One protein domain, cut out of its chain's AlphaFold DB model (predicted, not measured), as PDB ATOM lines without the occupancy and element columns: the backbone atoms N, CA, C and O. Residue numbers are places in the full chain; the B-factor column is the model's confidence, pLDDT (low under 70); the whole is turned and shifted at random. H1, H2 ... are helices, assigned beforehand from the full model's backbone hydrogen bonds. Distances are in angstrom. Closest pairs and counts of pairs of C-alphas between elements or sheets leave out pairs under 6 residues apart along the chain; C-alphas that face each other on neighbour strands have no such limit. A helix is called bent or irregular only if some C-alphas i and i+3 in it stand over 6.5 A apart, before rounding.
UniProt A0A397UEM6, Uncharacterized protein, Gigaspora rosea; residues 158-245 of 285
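What this domain is: This is residues 158 to 245 of the 285 residues of an uncharacterized protein of Gigaspora rosea (UniProt A0A397UEM6). Two longer helices, H1 and H4, run opposite ways and cross each other at a slant, and at the end where H1 ends and H4 begins a loose head of two short helices, H2 and H3, makes a corner. The first residues of H1, 158 to 164, stick out free at the far end from that head. The printed part has 88 residues with four named helices, in the order H1, H2, H3, H4 along the chain, and no named strand; its class is all helix. The whole is loose, with a radius of gyration of the C-alphas of 15.6 A, and flat, spanning 46 by 37 by 19 A.

Where its parts are: H1 runs from residue 158 to residue 190, 40.6 A from first to last C-alpha, and begins with C-alpha 158 at (119.852, 94.786, 86.279). It has a kink of 73 degrees near residue 184 and is irregular there: C-alphas 184 and 187 are 9.3 A apart, against about 5 A in a regular helix. H2, residues 199 to 205, is 9.8 A long. H3, residues 209 to 217, is 12.3 A long and begins with C-alpha 209 at (100.601, 86.866, 44.713). H4, residues 228 to 244, is 24.6 A long and ends with C-alpha 244 at (104.737, 90.638, 82.478).

How they stand to each other: H1 touches H4 with its residues 169 to 184 alone; their closest C-alphas, those of Asn 176 and Ala 236, are 4.9 A apart. The two run opposite ways at a steep tilt of 40 degrees. H1 and H2 are apart. H2 and H3 are close but not clearly touching, their closest C-alphas, those of Trp 205 and Val 211, being 6.0 A apart; they are only just about perpendicular, at 71 degrees. H3 is near H1, with 8 pairs of C-alphas within 10 A. H3 and H4 are close but not clearly touching, with the closest C-alphas, those of Leu 217 and Trp 228, 7.3 A apart; they run the same way at a steep tilt of 69.7 degrees, only just short of about perpendicular. H2 and H4 are apart. In H2 and H3 every O i to N i+4 pair is within hydrogen-bond range; in H1 26 of 29 are, and in H4 11 of 13.

The domain as a whole: The C-alphas of Gln 158 and Val 209, the two farthest apart, are 46.5 A from each other, while those of Gln 158 and Tyr 245, the first and last printed, are 15.8 A apart. The printed part has no cut. The link from H2 to H3 is tight, and those from H1 to H2 and from H3 to H4 are short. The mean pLDDT of the printed part is 77.6; residues 189 to 196 and 239 to 245 are under 70.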
ATOM      1  N   GLN A 158     121.209  94.305  86.555       76.88
ATOM      2  CA  GLN A 158     119.852  94.786  86.279       76.88
ATOM      3  C   GLN A 158     119.547  94.857  84.776       76.88
ATOM      4  O   GLN A 158     118.459  94.471  84.348       76.88
ATOM      5  N   VAL A 159     120.504  95.303  83.955       74.12
ATOM      6  CA  VAL A 159     120.335  95.350  82.493       74.12
ATOM      7  C   VAL A 159     120.305  93.938  81.913       74.12
ATOM      8  O   VAL A 159     119.493  93.645  81.035       74.12
ATOM      9  N   LEU A 160     121.135  93.029  82.429       80.94
ATOM     10  CA  LEU A 160     121.153  91.638  81.972       80.94
ATOM     11  C   LEU A 160     119.846  90.895  82.312       80.94
ATOM     12  O   LEU A 160     119.323  90.148  81.477       80.94
ATOM     13  N   ASP A 161     119.293  91.137  83.502       85.88
ATOM     14  CA  ASP A 161     117.978  90.634  83.914       85.88
ATOM     15  C   ASP A 161     116.858  91.192  83.018       85.88
ATOM     16  O   ASP A 161     116.045  90.432  82.484       85.88
ATOM     17  N   LEU A 162     116.869  92.501  82.741       77.19
ATOM     18  CA  LEU A 162     115.909  93.137  81.836       77.19
ATOM     19  C   LEU A 162     115.973  92.551  80.419       77.19
ATOM     20  O   LEU A 162     114.942  92.190  79.853       77.19
ATOM     21  N   MET A 163     117.170  92.387  79.851       74.00
ATOM     22  CA  MET A 163     117.341  91.774  78.530       74.00
ATOM     23  C   MET A 163     116.818  90.335  78.491       74.00
ATOM     24  O   MET A 163     116.268  89.898  77.478       74.00
ATOM     25  N   THR A 164     116.986  89.584  79.579       82.00
ATOM     26  CA  THR A 164     116.481  88.209  79.692       82.00
ATOM     27  C   THR A 164     114.952  88.193  79.741       82.00
ATOM     28  O   THR A 164     114.319  87.447  78.992       82.00
ATOM     29  N   LYS A 165     114.344  89.091  80.526       80.31
ATOM     30  CA  LYS A 165     112.889  89.300  80.574       80.31
ATOM     31  C   LYS A 165     112.314  89.705  79.215       80.31
ATOM     32  O   LYS A 165     111.321  89.127  78.778       80.31
ATOM     33  N   MET A 166     112.971  90.621  78.502       75.94
ATOM     34  CA  MET A 166     112.562  91.039  77.155       75.94
ATOM     35  C   MET A 166     112.670  89.905  76.127       75.94
ATOM     36  O   MET A 166     111.797  89.769  75.273       75.94
ATOM     37  N   LYS A 167     113.699  89.053  76.215       77.75
ATOM     38  CA  LYS A 167     113.825  87.873  75.340       77.75
ATOM     39  C   LYS A 167     112.689  86.875  75.551       77.75
ATOM     40  O   LYS A 167     112.134  86.377  74.574       77.75
ATOM     41  N   ASN A 168     112.323  86.609  76.803       81.56
ATOM     42  CA  ASN A 168     111.200  85.724  77.120       81.56
ATOM     43  C   ASN A 168     109.870  86.329  76.644       81.56
ATOM     44  O   ASN A 168     109.040  85.630  76.062       81.56
ATOM     45  N   TYR A 169     109.716  87.647  76.800       79.25
ATOM     46  CA  TYR A 169     108.572  88.390  76.283       79.25
ATOM     47  C   TYR A 169     108.458  88.300  74.758       79.25
ATOM     48  O   TYR A 169     107.366  88.091  74.248       79.25
ATOM     49  N   TRP A 170     109.565  88.405  74.018       74.31
ATOM     50  CA  TRP A 170     109.547  88.270  72.559       74.31
ATOM     51  C   TRP A 170     109.006  86.922  72.094       74.31
ATOM     52  O   TRP A 170     108.226  86.890  71.146       74.31
ATOM     53  N   GLY A 171     109.369  85.827  72.768       80.50
ATOM     54  CA  GLY A 171     108.808  84.509  72.466       80.50
ATOM     55  C   GLY A 171     107.285  84.493  72.615       80.50
ATOM     56  O   GLY A 171     106.578  84.112  71.683       80.50
ATOM     57  N   ALA A 172     106.778  84.976  73.751       78.00
ATOM     58  CA  ALA A 172     105.342  85.042  74.024       78.00
ATOM     59  C   ALA A 172     104.601  86.012  73.083       78.00
ATOM     60  O   ALA A 172     103.560  85.667  72.532       78.00
ATOM     61  N   ALA A 173     105.155  87.201  72.842       73.75
ATOM     62  CA  ALA A 173     104.588  88.195  71.937       73.75
ATOM     63  C   ALA A 173     104.511  87.661  70.504       73.75
ATOM     64  O   ALA A 173     103.481  87.810  69.855       73.75
ATOM     65  N   PHE A 174     105.552  86.976  70.025       75.69
ATOM     66  CA  PHE A 174     105.545  86.360  68.700       75.69
ATOM     67  C   PHE A 174     104.468  85.276  68.578       75.69
ATOM     68  O   PHE A 174     103.738  85.248  67.590       75.69
ATOM     69  N   GLN A 175     104.313  84.427  69.599       80.19
ATOM     70  CA  GLN A 175     103.233  83.436  69.633       80.19
ATOM     71  C   GLN A 175     101.852  84.100  69.654       80.19
ATOM     72  O   GLN A 175     100.962  83.686  68.916       80.19
ATOM     73  N   ASN A 176     101.674  85.176  70.421       79.69
ATOM     74  CA  ASN A 176     100.413  85.917  70.464       79.69
ATOM     75  C   ASN A 176     100.089  86.600  69.128       79.69
ATOM     76  O   ASN A 176      98.932  86.581  68.706       79.69
ATOM     77  N   ILE A 177     101.091  87.157  68.441       76.88
ATOM     78  CA  ILE A 177     100.946  87.692  67.079       76.88
ATOM     79  C   ILE A 177     100.528  86.566  66.134       76.88
ATOM     80  O   ILE A 177      99.523  86.704  65.443       76.88
ATOM     81  N   SER A 178     101.237  85.433  66.148       81.12
ATOM     82  CA  SER A 178     100.921  84.279  65.300       81.12
ATOM     83  C   SER A 178      99.491  83.784  65.530       81.12
ATOM     84  O   SER A 178      98.738  83.606  64.576       81.12
ATOM     85  N   ASN A 179      99.086  83.634  66.792       81.94
ATOM     86  CA  ASN A 179      97.735  83.227  67.170       81.94
ATOM     87  C   ASN A 179      96.681  84.249  66.730       81.94
ATOM     88  O   ASN A 179      95.603  83.864  66.284       81.94
ATOM     89  N   SER A 180      96.979  85.545  66.835       79.25
ATOM     90  CA  SER A 180      96.066  86.614  66.413       79.25
ATOM     91  C   SER A 180      95.894  86.637  64.897       79.25
ATOM     92  O   SER A 180      94.767  86.713  64.419       79.25
ATOM     93  N   ILE A 181      96.982  86.487  64.139       79.81
ATOM     94  CA  ILE A 181      96.935  86.336  62.679       79.81
ATOM     95  C   ILE A 181      96.091  85.101  62.322       79.81
ATOM     96  O   ILE A 181      95.209  85.187  61.475       79.81
ATOM     97  N   TRP A 182      96.291  83.975  63.015       83.19
ATOM     98  CA  TRP A 182      95.542  82.738  62.761       83.19
ATOM     99  C   TRP A 182      94.047  82.901  63.041       83.19
ATOM    100  O   TRP A 182      93.226  82.419  62.264       83.19
ATOM    101  N   LYS A 183      93.689  83.621  64.110       81.12
ATOM    102  CA  LYS A 183      92.296  83.954  64.434       81.12
ATOM    103  C   LYS A 183      91.650  84.866  63.391       81.12
ATOM    104  O   LYS A 183      90.496  84.646  63.051       81.12
ATOM    105  N   VAL A 184      92.376  85.873  62.901       76.56
ATOM    106  CA  VAL A 184      91.855  86.863  61.942       76.56
ATOM    107  C   VAL A 184      91.666  86.263  60.551       76.56
ATOM    108  O   VAL A 184      90.623  86.447  59.931       76.56
ATOM    109  N   PHE A 185      92.668  85.550  60.041       78.44
ATOM    110  CA  PHE A 185      92.654  85.069  58.658       78.44
ATOM    111  C   PHE A 185      92.059  83.665  58.506       78.44
ATOM    112  O   PHE A 185      91.673  83.287  57.399       78.44
ATOM    113  N   GLY A 186      91.947  82.913  59.605       81.62
ATOM    114  CA  GLY A 186      91.457  81.540  59.609       81.62
ATOM    115  C   GLY A 186      92.459  80.545  59.015       81.62
ATOM    116  O   GLY A 186      93.386  80.898  58.283       81.62
ATOM    117  N   VAL A 187      92.263  79.261  59.322       74.94
ATOM    118  CA  VAL A 187      93.158  78.186  58.857       74.94
ATOM    119  C   VAL A 187      93.156  78.088  57.331       74.94
ATOM    120  O   VAL A 187      94.200  77.851  56.741       74.94
ATOM    121  N   GLU A 188      92.020  78.351  56.681       74.44
ATOM    122  CA  GLU A 188      91.854  78.191  55.232       74.44
ATOM    123  C   GLU A 188      92.765  79.121  54.422       74.44
ATOM    124  O   GLU A 188      93.472  78.654  53.525       74.44
ATOM    125  N   LYS A 189      92.836  80.411  54.783       69.12
ATOM    126  CA  LYS A 189      93.696  81.391  54.092       69.12
ATOM    127  C   LYS A 189      95.180  81.213  54.410       69.12
ATOM    128  O   LYS A 189      96.032  81.670  53.653       69.12
ATOM    129  N   LEU A 190      95.489  80.546  55.520       67.94
ATOM    130  CA  LEU A 190      96.847  80.374  56.034       67.94
ATOM    131  C   LEU A 190      97.395  78.956  55.830       67.94
ATOM    132  O   LEU A 190      98.550  78.703  56.161       67.94
ATOM    133  N   SER A 191      96.617  78.051  55.224       62.59
ATOM    134  CA  SER A 191      96.997  76.670  54.877       62.59
ATOM    135  C   SER A 191      98.346  76.565  54.150       62.59
ATOM    136  O   SER A 191      99.047  75.560  54.269       62.59
ATOM    137  N   LEU A 192      98.705  77.608  53.390       59.78
ATOM    138  CA  LEU A 192      99.957  77.718  52.638       59.78
ATOM    139  C   LEU A 192     101.185  77.984  53.521       59.78
ATOM    140  O   LEU A 192     102.298  77.629  53.140       59.78
ATOM    141  N   LEU A 193     101.003  78.555  54.712       61.31
ATOM    142  CA  LEU A 193     102.068  78.852  55.669       61.31
ATOM    143  C   LEU A 193     102.295  77.644  56.588       61.31
ATOM    144  O   LEU A 193     102.152  77.715  57.809       61.31
ATOM    145  N   LYS A 194     102.610  76.490  55.999       58.16
ATOM    146  CA  LYS A 194     102.911  75.279  56.768       58.16
ATOM    147  C   LYS A 194     104.243  75.459  57.510       58.16
ATOM    148  O   LYS A 194     105.208  75.994  56.970       58.16
ATOM    149  N   SER A 195     104.284  75.007  58.760       60.75
ATOM    150  CA  SER A 195     105.210  75.435  59.826       60.75
ATOM    151  C   SER A 195     106.712  75.180  59.631       60.75
ATOM    152  O   SER A 195     107.487  75.566  60.499       60.75
ATOM    153  N   ASN A 196     107.159  74.599  58.515       68.19
ATOM    154  CA  ASN A 196     108.571  74.281  58.270       68.19
ATOM    155  C   ASN A 196     109.030  74.698  56.866       68.19
ATOM    156  O   ASN A 196     109.731  73.943  56.190       68.19
ATOM    157  N   ALA A 197     108.624  75.881  56.409       73.00
ATOM    158  CA  ALA A 197     109.061  76.378  55.114       73.00
ATOM    159  C   ALA A 197     110.584  76.569  55.075       73.00
ATOM    160  O   ALA A 197     111.182  77.225  55.936       73.00
ATOM    161  N   GLY A 198     111.221  75.998  54.054       84.06
ATOM    162  CA  GLY A 198     112.644  76.214  53.807       84.06
ATOM    163  C   GLY A 198     112.932  77.675  53.445       84.06
ATOM    164  O   GLY A 198     112.058  78.407  52.986       84.06
ATOM    165  N   VAL A 199     114.185  78.120  53.578       76.19
ATOM    166  CA  VAL A 199     114.573  79.502  53.217       76.19
ATOM    167  C   VAL A 199     114.204  79.839  51.765       76.19
ATOM    168  O   VAL A 199     113.729  80.938  51.491       76.19
ATOM    169  N   SER A 200     114.383  78.896  50.835       81.62
ATOM    170  CA  SER A 200     113.999  79.053  49.425       81.62
ATOM    171  C   SER A 200     112.487  79.198  49.233       81.62
ATOM    172  O   SER A 200     112.043  79.959  48.376       81.62
ATOM    173  N   GLU A 201     111.695  78.509  50.049       80.44
ATOM    174  CA  GLU A 201     110.236  78.571  50.038       80.44
ATOM    175  C   GLU A 201     109.733  79.908  50.596       80.44
ATOM    176  O   GLU A 201     108.910  80.557  49.960       80.44
ATOM    177  N   ILE A 202     110.332  80.410  51.681       75.56
ATOM    178  CA  ILE A 202     110.056  81.755  52.220       75.56
ATOM    179  C   ILE A 202     110.408  82.850  51.199       75.56
ATOM    180  O   ILE A 202     109.698  83.848  51.069       75.56
ATOM    181  N   VAL A 203     111.506  82.694  50.454       78.81
ATOM    182  CA  VAL A 203     111.857  83.639  49.380       78.81
ATOM    183  C   VAL A 203     110.815  83.597  48.263       78.81
ATOM    184  O   VAL A 203     110.414  84.654  47.779       78.81
ATOM    185  N   ARG A 204     110.327  82.406  47.897       81.38
ATOM    186  CA  ARG A 204     109.231  82.256  46.932       81.38
ATOM    187  C   ARG A 204     107.918  82.846  47.437       81.38
ATOM    188  O   ARG A 204     107.200  83.435  46.641       81.38
ATOM    189  N   TRP A 205     107.622  82.756  48.732       81.25
ATOM    190  CA  TRP A 205     106.446  83.394  49.328       81.25
ATOM    191  C   TRP A 205     106.444  84.904  49.108       81.25
ATOM    192  O   TRP A 205     105.411  85.463  48.782       81.25
ATOM    193  N   LYS A 206     107.599  85.575  49.160       76.25
ATOM    194  CA  LYS A 206     107.667  87.015  48.847       76.25
ATOM    195  C   LYS A 206     107.278  87.359  47.406       76.25
ATOM    196  O   LYS A 206     106.953  88.508  47.134       76.25
ATOM    197  N   GLN A 207     107.376  86.393  46.497       83.75
ATOM    198  CA  GLN A 207     107.014  86.534  45.086       83.75
ATOM    199  C   GLN A 207     105.618  85.968  44.786       83.75
ATOM    200  O   GLN A 207     105.129  86.128  43.672       83.75
ATOM    201  N   SER A 208     104.987  85.298  45.755       85.00
ATOM    202  CA  SER A 208     103.640  84.754  45.621       85.00
ATOM    203  C   SER A 208     102.623  85.884  45.723       85.00
ATOM    204  O   SER A 208     102.664  86.710  46.640       85.00
ATOM    205  N   VAL A 209     101.704  85.904  44.759       84.75
ATOM    206  CA  VAL A 209     100.601  86.866  44.713       84.75
ATOM    207  C   VAL A 209      99.698  86.670  45.929       84.75
ATOM    208  O   VAL A 209      99.311  87.641  46.566       84.75
ATOM    209  N   GLU A 210      99.471  85.419  46.330       82.12
ATOM    210  CA  GLU A 210      98.653  85.064  47.488       82.12
ATOM    211  C   GLU A 210      99.208  85.653  48.794       82.12
ATOM    212  O   GLU A 210      98.466  86.183  49.620       82.12
ATOM    213  N   VAL A 211     100.530  85.606  48.983       78.69
ATOM    214  CA  VAL A 211     101.190  86.184  50.164       78.69
ATOM    215  C   VAL A 211     101.169  87.708  50.111       78.69
ATOM    216  O   VAL A 211     100.946  88.346  51.140       78.69
ATOM    217  N   ALA A 212     101.371  88.301  48.933       81.12
ATOM    218  CA  ALA A 212     101.259  89.745  48.755       81.12
ATOM    219  C   ALA A 212      99.840  90.245  49.078       81.12
ATOM    220  O   ALA A 212      99.692  91.250  49.771       81.12
ATOM    221  N   ASP A 213      98.807  89.520  48.650       83.06
ATOM    222  CA  ASP A 213      97.414  89.842  48.963       83.06
ATOM    223  C   ASP A 213      97.112  89.663  50.454       83.06
ATOM    224  O   ASP A 213      96.472  90.524  51.058       83.06
ATOM    225  N   CYS A 214      97.658  88.627  51.095       82.44
ATOM    226  CA  CYS A 214      97.566  88.457  52.545       82.44
ATOM    227  C   CYS A 214      98.216  89.633  53.304       82.44
ATOM    228  O   CYS A 214      97.638  90.165  54.251       82.44
ATOM    229  N   PHE A 215      99.375  90.114  52.841       81.81
ATOM    230  CA  PHE A 215     100.014  91.316  53.384       81.81
ATOM    231  C   PHE A 215      99.169  92.575  53.182       81.81
ATOM    232  O   PHE A 215      99.067  93.386  54.098       81.81
ATOM    233  N   ARG A 216      98.548  92.750  52.010       87.25
ATOM    234  CA  ARG A 216      97.656  93.891  51.746       87.25
ATOM    235  C   ARG A 216      96.457  93.894  52.687       87.25
ATOM    236  O   ARG A 216      96.096  94.958  53.179       87.25
ATOM    237  N   LEU A 217      95.893  92.724  52.994       87.75
ATOM    238  CA  LEU A 217      94.770  92.608  53.926       87.75
ATOM    239  C   LEU A 217      95.101  93.123  55.334       87.75
ATOM    240  O   LEU A 217      94.195  93.603  56.006       87.75
ATOM    241  N   LEU A 218      96.366  93.105  55.774       85.19
ATOM    242  CA  LEU A 218      96.755  93.697  57.066       85.19
ATOM    243  C   LEU A 218      96.464  95.206  57.143       85.19
ATOM    244  O   LEU A 218      96.241  95.729  58.234       85.19
ATOM    245  N   PHE A 219      96.438  95.886  55.995       90.19
ATOM    246  CA  PHE A 219      96.198  97.325  55.869       90.19
ATOM    247  C   PHE A 219      94.786  97.659  55.367       90.19
ATOM    248  O   PHE A 219      94.500  98.814  55.060       90.19
ATOM    249  N   VAL A 220      93.892  96.674  55.283       90.75
ATOM    250  CA  VAL A 220      92.472  96.911  54.997       90.75
ATOM    251  C   VAL A 220      91.748  97.196  56.313       90.75
ATOM    252  O   VAL A 220      92.038  96.567  57.333       90.75
ATOM    253  N   GLN A 221      90.826  98.160  56.305       92.81
ATOM    254  CA  GLN A 221      89.954  98.405  57.451       92.81
ATOM    255  C   GLN A 221      88.878  97.321  57.530       92.81
ATOM    256  O   GLN A 221      88.331  96.890  56.514       92.81
ATOM    257  N   ASN A 222      88.592  96.866  58.741       89.62
ATOM    258  CA  ASN A 222      87.456  95.999  59.005       89.62
ATOM    259  C   ASN A 222      86.138  96.802  59.000       89.62
ATOM    260  O   ASN A 222      86.118  98.016  58.795       89.62
ATOM    261  N   GLU A 223      85.029  96.123  59.287       92.81
ATOM    262  CA  GLU A 223      83.694  96.733  59.360       92.81
ATOM    263  C   GLU A 223      83.573  97.812  60.450       92.81
ATOM    264  O   GLU A 223      82.743  98.708  60.339       92.81
ATOM    265  N   SER A 224      84.430  97.776  61.476       91.62
ATOM    266  CA  SER A 224      84.483  98.799  62.524       91.62
ATOM    267  C   SER A 224      85.419  99.970  62.186       91.62
ATOM    268  O   SER A 224      85.725 100.769  63.068       91.62
ATOM    269  N   GLY A 225      85.945 100.046  60.957       93.38
ATOM    270  CA  GLY A 225      86.870 101.096  60.515       93.38
ATOM    271  C   GLY A 225      88.295 100.981  61.072       93.38
ATOM    272  O   GLY A 225      89.108 101.882  60.875       93.38
ATOM    273  N   ALA A 226      88.631  99.892  61.767       88.75
ATOM    274  CA  ALA A 226      89.961  99.660  62.325       88.75
ATOM    275  C   ALA A 226      90.819  98.818  61.371       88.75
ATOM    276  O   ALA A 226      90.333  97.858  60.769       88.75
ATOM    277  N   TYR A 227      92.113  99.127  61.259       90.75
ATOM    278  CA  TYR A 227      93.029  98.302  60.473       90.75
ATOM    279  C   TYR A 227      93.288  96.953  61.154       90.75
ATOM    280  O   TYR A 227      93.470  96.873  62.373       90.75
ATOM    281  N   TRP A 228      93.375  95.881  60.365       86.25
ATOM    282  CA  TRP A 228      93.681  94.545  60.891       86.25
ATOM    283  C   TRP A 228      95.026  94.490  61.624       86.25
ATOM    284  O   TRP A 228      95.131  93.824  62.657       86.25
ATOM    285  N   ILE A 229      96.039  95.215  61.139       88.00
ATOM    286  CA  ILE A 229      97.343  95.311  61.807       88.00
ATOM    287  C   ILE A 229      97.238  95.928  63.208       88.00
ATOM    288  O   ILE A 229      97.881  95.429  64.134       88.00
ATOM    289  N   ASP A 230      96.372  96.928  63.396       86.25
ATOM    290  CA  ASP A 230      96.157  97.563  64.698       86.25
ATOM    291  C   ASP A 230      95.487  96.595  65.668       86.25
ATOM    292  O   ASP A 230      95.882  96.504  66.830       86.25
ATOM    293  N   LEU A 231      94.499  95.833  65.196       85.94
ATOM    294  CA  LEU A 231      93.816  94.831  66.011       85.94
ATOM    295  C   LEU A 231      94.775  93.711  66.442       85.94
ATOM    296  O   LEU A 231      94.775  93.306  67.605       85.94
ATOM    297  N   ILE A 232      95.630  93.238  65.529       82.81
ATOM    298  CA  ILE A 232      96.652  92.223  65.818       82.81
ATOM    299  C   ILE A 232      97.670  92.758  66.826       82.81
ATOM    300  O   ILE A 232      97.986  92.062  67.794       82.81
ATOM    301  N   ALA A 233      98.153  93.989  66.640       81.62
ATOM    302  CA  ALA A 233      99.070  94.626  67.575       81.62
ATOM    303  C   ALA A 233      98.421  94.757  68.959       81.62
ATOM    304  O   ALA A 233      98.965  94.251  69.939       81.62
ATOM    305  N   ARG A 234      97.218  95.337  69.051       82.00
ATOM    306  CA  ARG A 234      96.496  95.478  70.323       82.00
ATOM    307  C   ARG A 234      96.288  94.135  71.011       82.00
ATOM    308  O   ARG A 234      96.566  94.042  72.200       82.00
ATOM    309  N   ASN A 235      95.879  93.087  70.298       79.12
ATOM    310  CA  ASN A 235      95.682  91.760  70.890       79.12
ATOM    311  C   ASN A 235      96.995  91.138  71.382       79.12
ATOM    312  O   ASN A 235      97.053  90.594  72.491       79.12
ATOM    313  N   ALA A 236      98.063  91.245  70.590       75.69
ATOM    314  CA  ALA A 236      99.369  90.711  70.949       75.69
ATOM    315  C   ALA A 236      99.965  91.416  72.171       75.69
ATOM    316  O   ALA A 236     100.444  90.756  73.099       75.69
ATOM    317  N   PHE A 237      99.901  92.748  72.180       73.75
ATOM    318  CA  PHE A 237     100.468  93.574  73.236       73.75
ATOM    319  C   PHE A 237      99.587  93.611  74.480       73.75
ATOM    320  O   PHE A 237     100.142  93.537  75.562       73.75
ATOM    321  N   SER A 238      98.256  93.614  74.384       75.38
ATOM    322  CA  SER A 238      97.386  93.586  75.575       75.38
ATOM    323  C   SER A 238      97.538  92.278  76.351       75.38
ATOM    324  O   SER A 238      97.658  92.283  77.572       75.38
ATOM    325  N   THR A 239      97.636  91.147  75.643       62.97
ATOM    326  CA  THR A 239      97.812  89.833  76.283       62.97
ATOM    327  C   THR A 239      99.181  89.715  76.951       62.97
ATOM    328  O   THR A 239      99.297  89.242  78.081       62.97
ATOM    329  N   ALA A 240     100.234  90.167  76.268       56.31
ATOM    330  CA  ALA A 240     101.591  90.062  76.780       56.31
ATOM    331  C   ALA A 240     101.902  91.150  77.837       56.31
ATOM    332  O   ALA A 240     102.673  90.901  78.765       56.31
ATOM    333  N   ALA A 241     101.273  92.328  77.747       53.84
ATOM    334  CA  ALA A 241     101.372  93.398  78.739       53.84
ATOM    335  C   ALA A 241     100.678  93.038  80.064       53.84
ATOM    336  O   ALA A 241     101.155  93.419  81.129       53.84
ATOM    337  N   CYS A 242      99.605  92.244  80.031       52.47
ATOM    338  CA  CYS A 242      98.921  91.811  81.253       52.47
ATOM    339  C   CYS A 242      99.713  90.794  82.089       52.47
ATOM    340  O   CYS A 242      99.513  90.724  83.296       52.47
ATOM    341  N   GLN A 243     100.614  90.005  81.490       49.94
ATOM    342  CA  GLN A 243     101.306  88.924  82.215       49.94
ATOM    343  C   GLN A 243     102.690  89.300  82.756       49.94
ATOM    344  O   GLN A 243     103.200  88.632  83.650       49.94
ATOM    345  N   MET A 244     103.317  90.349  82.225       47.41
ATOM    346  CA  MET A 244     104.737  90.638  82.478       47.41
ATOM    347  C   MET A 244     105.004  91.951  83.217       47.41
ATOM    348  O   MET A 244     106.161  92.255  83.509       47.41
ATOM    349  N   TYR A 245     103.982  92.747  83.528       51.19
ATOM    350  CA  TYR A 245     104.216  94.141  83.879       51.19
ATOM    351  C   TYR A 245     103.433  94.572  85.111       51.19
ATOM    352  O   TYR A 245     102.235  94.819  85.061       51.19
TER     353      TYR A 245